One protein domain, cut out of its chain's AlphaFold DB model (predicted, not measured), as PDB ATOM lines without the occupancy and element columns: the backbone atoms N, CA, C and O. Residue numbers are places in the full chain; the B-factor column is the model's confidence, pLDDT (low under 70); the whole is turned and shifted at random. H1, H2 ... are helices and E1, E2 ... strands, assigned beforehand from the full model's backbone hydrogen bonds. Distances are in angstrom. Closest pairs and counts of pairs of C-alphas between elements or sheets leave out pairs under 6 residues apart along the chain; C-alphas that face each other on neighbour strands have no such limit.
ATOM      1  N   VAL A   8       1.156  20.686 -25.311       90.25
ATOM      2  CA  VAL A   8       1.188  19.549 -24.385       90.25
ATOM      3  C   VAL A   8       2.467  19.627 -23.557       90.25
ATOM      4  O   VAL A   8       3.545  19.876 -24.100       90.25
ATOM      5  N   SER A   9       2.343  19.411 -22.251       90.75
ATOM      6  CA  SER A   9       3.470  19.247 -21.332       90.75
ATOM      7  C   SER A   9       3.544  17.775 -20.922       90.75
ATOM      8  O   SER A   9       2.543  17.230 -20.466       90.75
ATOM      9  N   LEU A  10       4.699  17.136 -21.094       89.19
ATOM     10  CA  LEU A  10       4.931  15.743 -20.711       89.19
ATOM     11  C   LEU A  10       5.544  15.661 -19.307       89.19
ATOM     12  O   LEU A  10       6.354  16.509 -18.924       89.19
ATOM     13  N   ALA A  11       5.211  14.599 -18.571       89.56
ATOM     14  CA  ALA A  11       5.934  14.216 -17.361       89.56
ATOM     15  C   ALA A  11       7.396  13.834 -17.694       89.56
ATOM     16  O   ALA A  11       7.666  13.431 -18.829       89.56
ATOM     17  N   PRO A  12       8.351  13.895 -16.742       86.88
ATOM     18  CA  PRO A  12       9.774  13.662 -17.026       86.88
ATOM     19  C   PRO A  12      10.078  12.317 -17.708       86.88
ATOM     20  O   PRO A  12      10.883  12.265 -18.636       86.88
ATOM     21  N   ALA A  13       9.398  11.240 -17.297       87.38
ATOM     22  CA  ALA A  13       9.558   9.913 -17.893       87.38
ATOM     23  C   ALA A  13       9.132   9.880 -19.373       87.38
ATOM     24  O   ALA A  13       9.858   9.363 -20.223       87.38
ATOM     25  N   ASP A  14       7.986  10.474 -19.704       91.75
ATOM     26  CA  ASP A  14       7.469  10.496 -21.074       91.75
ATOM     27  C   ASP A  14       8.180  11.537 -21.944       91.75
ATOM     28  O   ASP A  14       8.384  11.302 -23.132       91.75
ATOM     29  N   ALA A  15       8.658  12.639 -21.361       90.88
ATOM     30  CA  ALA A  15       9.573  13.563 -22.027       90.88
ATOM     31  C   ALA A  15      10.839  12.835 -22.511       90.88
ATOM     32  O   ALA A  15      11.216  12.985 -23.674       90.88
ATOM     33  N   GLY A  16      11.439  11.992 -21.657       89.44
ATOM     34  CA  GLY A  16      12.587  11.148 -22.004       89.44
ATOM     35  C   GLY A  16      12.298  10.183 -23.159       89.44
ATOM     36  O   GLY A  16      13.067  10.116 -24.115       89.44
ATOM     37  N   ARG A  17      11.151   9.495 -23.125       91.25
ATOM     38  CA  ARG A  17      10.699   8.610 -24.218       91.25
ATOM     39  C   ARG A  17      10.483   9.373 -25.530       91.25
ATOM     40  O   ARG A  17      10.951   8.943 -26.584       91.25
ATOM     41  N   PHE A  18       9.825  10.529 -25.467       92.75
ATOM     42  CA  PHE A  18       9.523  11.355 -26.637       92.75
ATOM     43  C   PHE A  18      10.792  11.858 -27.345       92.75
ATOM     44  O   PHE A  18      10.864  11.789 -28.574       92.75
ATOM     45  N   VAL A  19      11.819  12.304 -26.604       91.31
ATOM     46  CA  VAL A  19      13.101  12.728 -27.212       91.31
ATOM     47  C   VAL A  19      13.945  11.563 -27.739       91.31
ATOM     48  O   VAL A  19      14.777  11.767 -28.617       91.31
ATOM     49  N   GLN A  20      13.686  10.332 -27.289       91.12
ATOM     50  CA  GLN A  20      14.236   9.105 -27.883       91.12
ATOM     51  C   GLN A  20      13.468   8.652 -29.142       91.12
ATOM     52  O   GLN A  20      13.717   7.569 -29.666       91.12
ATOM     53  N   GLY A  21      12.509   9.448 -29.635       91.69
ATOM     54  CA  GLY A  21      11.699   9.111 -30.808       91.69
ATOM     55  C   GLY A  21      10.573   8.109 -30.528       91.69
ATOM     56  O   GLY A  21       9.894   7.681 -31.463       91.69
ATOM     57  N   GLN A  22      10.337   7.744 -29.265       93.62
ATOM     58  CA  GLN A  22       9.269   6.819 -28.895       93.62
ATOM     59  C   GLN A  22       7.910   7.528 -28.850       93.62
ATOM     60  O   GLN A  22       7.798   8.700 -28.482       93.62
ATOM     61  N   ARG A  23       6.851   6.787 -29.186       93.62
ATOM     62  CA  ARG A  23       5.471   7.229 -28.962       93.62
ATOM     63  C   ARG A  23       5.143   7.245 -27.470       93.62
ATOM     64  O   ARG A  23       5.533   6.330 -26.746       93.62
ATOM     65  N   VAL A  24       4.377   8.238 -27.033       93.94
ATOM     66  CA  VAL A  24       3.927   8.371 -25.636       93.94
ATOM     67  C   VAL A  24       2.410   8.472 -25.567       93.94
ATOM     68  O   VAL A  24       1.784   9.040 -26.458       93.94
ATOM     69  N   PHE A  25       1.811   7.896 -24.530       92.88
ATOM     70  CA  PHE A  25       0.368   7.934 -24.304       92.88
ATOM     71  C   PHE A  25       0.042   9.027 -23.285       92.88
ATOM     72  O   PHE A  25       0.628   9.042 -22.207       92.88
ATOM     73  N   MET A  26      -0.876   9.933 -23.626       87.50
ATOM     74  CA  MET A  26      -1.280  11.067 -22.774       87.50
ATOM     75  C   MET A  26      -2.772  11.053 -22.400       87.50
ATOM     76  O   MET A  26      -3.229  11.949 -21.700       87.50
ATOM     77  N   GLY A  27      -3.530  10.038 -22.827       83.81
ATOM     78  CA  GLY A  27      -4.972   9.945 -22.569       83.81
ATOM     79  C   GLY A  27      -5.842  10.507 -23.699       83.81
ATOM     80  O   GLY A  27      -5.361  11.153 -24.628       83.81
ATOM     81  N   LYS A  28      -7.141  10.191 -23.643       74.69
ATOM     82  CA  LYS A  28      -8.091  10.361 -24.759       74.69
ATOM     83  C   LYS A  28      -8.596  11.797 -24.952       74.69
ATOM     84  O   LYS A  28      -9.135  12.101 -26.007       74.69
ATOM     85  N   ASP A  29      -8.388  12.674 -23.975       80.88
ATOM     86  CA  ASP A  29      -8.787  14.089 -24.011       80.88
ATOM     87  C   ASP A  29      -7.880  14.962 -24.900       80.88
ATOM     88  O   ASP A  29      -8.077  16.172 -25.035       80.88
ATOM     89  N   LEU A  30      -6.860  14.360 -25.518       82.38
ATOM     90  CA  LEU A  30      -5.940  15.047 -26.406       82.38
ATOM     91  C   LEU A  30      -6.554  15.245 -27.801       82.38
ATOM     92  O   LEU A  30      -6.820  14.285 -28.520       82.38
ATOM     93  N   GLN A  31      -6.713  16.504 -28.219       85.50
ATOM     94  CA  GLN A  31      -7.183  16.827 -29.570       85.50
ATOM     95  C   GLN A  31      -6.204  16.294 -30.635       85.50
ATOM     96  O   GLN A  31      -5.007  16.595 -30.555       85.50
ATOM     97  N   PRO A  32      -6.681  15.540 -31.646       90.62
ATOM     98  CA  PRO A  32      -5.822  14.985 -32.685       90.62
ATOM     99  C   PRO A  32      -5.244  16.078 -33.598       90.62
ATOM    100  O   PRO A  32      -5.872  17.110 -33.841       90.62
ATOM    101  N   GLY A  33      -4.051  15.836 -34.147       91.94
ATOM    102  CA  GLY A  33      -3.365  16.756 -35.062       91.94
ATOM    103  C   GLY A  33      -1.971  17.188 -34.597       91.94
ATOM    104  O   GLY A  33      -1.353  16.562 -33.738       91.94
ATOM    105  N   LEU A  34      -1.422  18.238 -35.217       93.06
ATOM    106  CA  LEU A  34      -0.071  18.729 -34.918       93.06
ATOM    107  C   LEU A  34      -0.051  19.517 -33.601       93.06
ATOM    108  O   LEU A  34      -0.768  20.509 -33.466       93.06
ATOM    109  N   ILE A  35       0.828  19.116 -32.680       92.94
ATOM    110  CA  ILE A  35       0.964  19.689 -31.335       92.94
ATOM    111  C   ILE A  35       2.403  20.124 -31.033       92.94
ATOM    112  O   ILE A  35       3.376  19.584 -31.577       92.94
ATOM    113  N   ARG A  36       2.545  21.089 -30.121       92.81
ATOM    114  CA  ARG A  36       3.823  21.500 -29.521       92.81
ATOM    115  C   ARG A  36       4.036  20.743 -28.217       92.81
ATOM    116  O   ARG A  36       3.165  20.773 -27.350       92.81
ATOM    117  N   VAL A  37       5.195  20.116 -28.070       92.19
ATOM    118  CA  VAL A  37       5.522  19.233 -26.948       92.19
ATOM    119  C   VAL A  37       6.615  19.868 -26.093       92.19
ATOM    120  O   VAL A  37       7.674  20.259 -26.591       92.19
ATOM    121  N   TYR A  38       6.337  19.974 -24.798       92.06
ATOM    122  CA  TYR A  38       7.207  20.565 -23.789       92.06
ATOM    123  C   TYR A  38       7.493  19.551 -22.678       92.06
ATOM    124  O   TYR A  38       6.654  18.706 -22.380       92.06
ATOM    125  N   GLY A  39       8.666  19.645 -22.061       89.19
ATOM    126  CA  GLY A  39       9.026  18.897 -20.861       89.19
ATOM    127  C   GLY A  39       8.912  19.750 -19.598       89.19
ATOM    128  O   GLY A  39       8.285  20.817 -19.585       89.19
ATOM    129  N   THR A  40       9.573  19.286 -18.539       82.06
ATOM    130  CA  THR A  40       9.737  19.998 -17.265       82.06
ATOM    131  C   THR A  40      10.262  21.425 -17.476       82.06
ATOM    132  O   THR A  40      11.005  21.697 -18.419       82.06
ATOM    133  N   GLY A  41       9.866  22.364 -16.610       76.62
ATOM    134  CA  GLY A  41      10.378  23.743 -16.648       76.62
ATOM    135  C   GLY A  41       9.997  24.545 -17.900       76.62
ATOM    136  O   GLY A  41      10.646  25.536 -18.207       76.62
ATOM    137  N   MET A  42       8.958  24.129 -18.638       76.62
ATOM    138  CA  MET A  42       8.553  24.725 -19.923       76.62
ATOM    139  C   MET A  42       9.590  24.591 -21.055       76.62
ATOM    140  O   MET A  42       9.489  25.302 -22.057       76.62
ATOM    141  N   GLY A  43      10.548  23.664 -20.946       87.44
ATOM    142  CA  GLY A  43      11.509  23.387 -22.017       87.44
ATOM    143  C   GLY A  43      10.820  22.819 -23.262       87.44
ATOM    144  O   GLY A  43      10.114  21.816 -23.179       87.44
ATOM    145  N   PHE A  44      11.000  23.449 -24.424       89.75
ATOM    146  CA  PHE A  44      10.419  22.978 -25.684       89.75
ATOM    147  C   PHE A  44      11.217  21.785 -26.232       89.75
ATOM    148  O   PHE A  44      12.406  21.909 -26.517       89.75
ATOM    149  N   LEU A  45      10.562  20.628 -26.383       90.69
ATOM    150  CA  LEU A  45      11.192  19.391 -26.870       90.69
ATOM    151  C   LEU A  45      11.063  19.258 -28.392       90.69
ATOM    152  O   LEU A  45      11.966  18.751 -29.061       90.69
ATOM    153  N   GLY A  46       9.945  19.733 -28.947       92.31
ATOM    154  CA  GLY A  46       9.675  19.717 -30.380       92.31
ATOM    155  C   GLY A  46       8.187  19.631 -30.711       92.31
ATOM    156  O   GLY A  46       7.324  20.037 -29.935       92.31
ATOM    157  N   THR A  47       7.873  19.090 -31.884       94.25
ATOM    158  CA  THR A  47       6.497  18.874 -32.348       94.25
ATOM    159  C   THR A  47       6.184  17.397 -32.522       94.25
ATOM    160  O   THR A  47       6.990  16.646 -33.085       94.25
ATOM    161  N   GLY A  48       4.981  17.009 -32.110       94.06
ATOM    162  CA  GLY A  48       4.413  15.680 -32.320       94.06
ATOM    163  C   GLY A  48       3.088  15.742 -33.079       94.06
ATOM    164  O   GLY A  48       2.542  16.818 -33.317       94.06
ATOM    165  N   THR A  49       2.566  14.586 -33.476       95.44
ATOM    166  CA  THR A  49       1.172  14.428 -33.911       95.44
ATOM    167  C   THR A  49       0.423  13.618 -32.864       95.44
ATOM    168  O   THR A  49       0.871  12.530 -32.510       95.44
ATOM    169  N   ALA A  50      -0.682  14.168 -32.373       94.31
ATOM    170  CA  ALA A  50      -1.653  13.470 -31.550       94.31
ATOM    171  C   ALA A  50      -2.606  12.657 -32.437       94.31
ATOM    172  O   ALA A  50      -3.097  13.171 -33.446       94.31
ATOM    173  N   ASP A  51      -2.872  11.416 -32.048       92.12
ATOM    174  CA  ASP A  51      -3.914  10.564 -32.618       92.12
ATOM    175  C   ASP A  51      -5.180  10.567 -31.741       92.12
ATOM    176  O   ASP A  51      -5.097  10.798 -30.532       92.12
ATOM    177  N   ALA A  52      -6.339  10.250 -32.327       89.88
ATOM    178  CA  ALA A  52      -7.623  10.153 -31.623       89.88
ATOM    179  C   ALA A  52      -7.628   9.120 -30.473       89.88
ATOM    180  O   ALA A  52      -8.457   9.198 -29.568       89.88
ATOM    181  N   CYS A  53      -6.693   8.167 -30.471       89.81
ATOM    182  CA  CYS A  53      -6.511   7.213 -29.381       89.81
ATOM    183  C   CYS A  53      -5.754   7.790 -28.169       89.81
ATOM    184  O   CYS A  53      -5.576   7.064 -27.193       89.81
ATOM    185  N   GLY A  54      -5.278   9.041 -28.210       90.56
ATOM    186  CA  GLY A  54      -4.514   9.666 -27.119       90.56
ATOM    187  C   GLY A  54      -3.005   9.395 -27.143       90.56
ATOM    188  O   GLY A  54      -2.307   9.615 -26.150       90.56
ATOM    189  N   TRP A  55      -2.489   8.891 -28.268       94.44
ATOM    190  CA  TRP A  55      -1.057   8.686 -28.494       94.44
ATOM    191  C   TRP A  55      -0.424   9.892 -29.184       94.44
ATOM    192  O   TRP A  55      -1.005  10.472 -30.098       94.44
ATOM    193  N   ILE A  56       0.803  10.221 -28.790       94.69
ATOM    194  CA  ILE A  56       1.639  11.240 -29.419       94.69
ATOM    195  C   ILE A  56       2.808  10.555 -30.121       94.69
ATOM    196  O   ILE A  56       3.631   9.901 -29.479       94.69
ATOM    197  N   GLN A  57       2.916  10.777 -31.430       95.44
ATOM    198  CA  GLN A  57       4.067  10.394 -32.243       95.44
ATOM    199  C   GLN A  57       4.999  11.609 -32.433       95.44
ATOM    200  O   GLN A  57       4.531  12.643 -32.925       95.44
ATOM    201  N   PRO A  58       6.301  11.541 -32.098       94.69
ATOM    202  CA  PRO A  58       7.246  12.615 -32.415       94.69
ATOM    203  C   PRO A  58       7.395  12.802 -33.935       94.69
ATOM    204  O   PRO A  58       7.490  11.830 -34.682       94.69
ATOM    205  N   LYS A  59       7.414  14.063 -34.401       93.38
ATOM    206  CA  LYS A  59       7.620  14.425 -35.822       93.38
ATOM    207  C   LYS A  59       8.883  15.237 -36.081       93.38
ATOM    208  O   LYS A  59       9.512  15.077 -37.121       93.38
ATOM    209  N   ARG A  60       9.230  16.145 -35.169       90.06
ATOM    210  CA  ARG A  60      10.465  16.935 -35.228       90.06
ATOM    211  C   ARG A  60      10.878  17.277 -33.810       90.06
ATOM    212  O   ARG A  60      10.157  17.997 -33.125       90.06
ATOM    213  N   LEU A  61      12.026  16.764 -33.398       89.62
ATOM    214  CA  LEU A  61      12.671  17.121 -32.141       89.62
ATOM    215  C   LEU A  61      13.571  18.334 -32.382       89.62
ATOM    216  O   LEU A  61      14.114  18.491 -33.477       89.62
ATOM    217  N   VAL A  62      13.691  19.207 -31.384       83.38
ATOM    218  CA  VAL A  62      14.579  20.384 -31.448       83.38
ATOM    219  C   VAL A  62      15.651  20.382 -30.368       83.38
ATOM    220  O   VAL A  62      16.658  21.059 -30.534       83.38
TER     221      VAL A  62
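Overview. This is residues 8 to 62 of the 83 residues of the protein "TruB-C_2 domain-containing protein" of Betaproteobacteria bacterium RIFCSPLOWO2_02_FULL_65_24 (UniProt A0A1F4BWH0). A strongly twisted wall of three strands, E1 to E3, has one short helix, H1, crossing over one face; the long stretch of residues 20 to 32 leads from H1 back to E1, and its residues 24 to 25 pair beside E3. The printed part has 55 residues, with one named helix and three named strands in the order H1, E1, E2, E3. The sheet runs E1, E2, E3, all antiparallel, and the class is mixed, helices and strands. The whole is compact, with a radius of gyration of the C-alphas of 9.7 A, and rounded, spanning 25 by 19 by 17 A.

Along the chain. The printed part begins at Val 8, and H1 follows at residues 12 to 19, 10.8 A long, from C-alpha 12 at (9.774, 13.662, -17.026). E1 is residues 33 to 38, 15.9 A. E2 is residues 44 to 50, 16.4 A. E3 is residues 55 to 61, 16.5 A, ending at C-alpha 61 at (12.671, 17.121, -32.141).

Arrangement. The strands form a meander, each the antiparallel neighbour of the one before. The hairpin E1 and E2, at 153 degrees, has N 35 and O 48 within hydrogen-bond range at 2.9 A. The hairpin E2 and E3, at 135 degrees, has N 49 and O 57 at 2.8 A. Residues 8 to 9 pair in parallel with residues 37 to 38 of edge strand E1; residues 24 to 25 pair antiparallel with 55 to 56 of E3, the other edge strand. H1 is on the sheet at a height of 8.9 A, only just over E2, on which 3 of its 8 C-alphas fall. It runs across the strands, at 81 degrees to E2 on the local plane. Its closest C-alphas to E3 are those of Phe 18 and Pro 58, 6.3 A apart. In H1 every O i to N i+4 pair is within hydrogen-bond range.

Size, cuts and confidence. The two C-alphas farthest apart, those of Gly 41 and Ala 52, are 27.1 A apart. The printed part has no cut. The link from H1 to E1 is long, with 13 residues; the other two are tight. Mean pLDDT of the printed part is 89.8, and no printed residue is under 70.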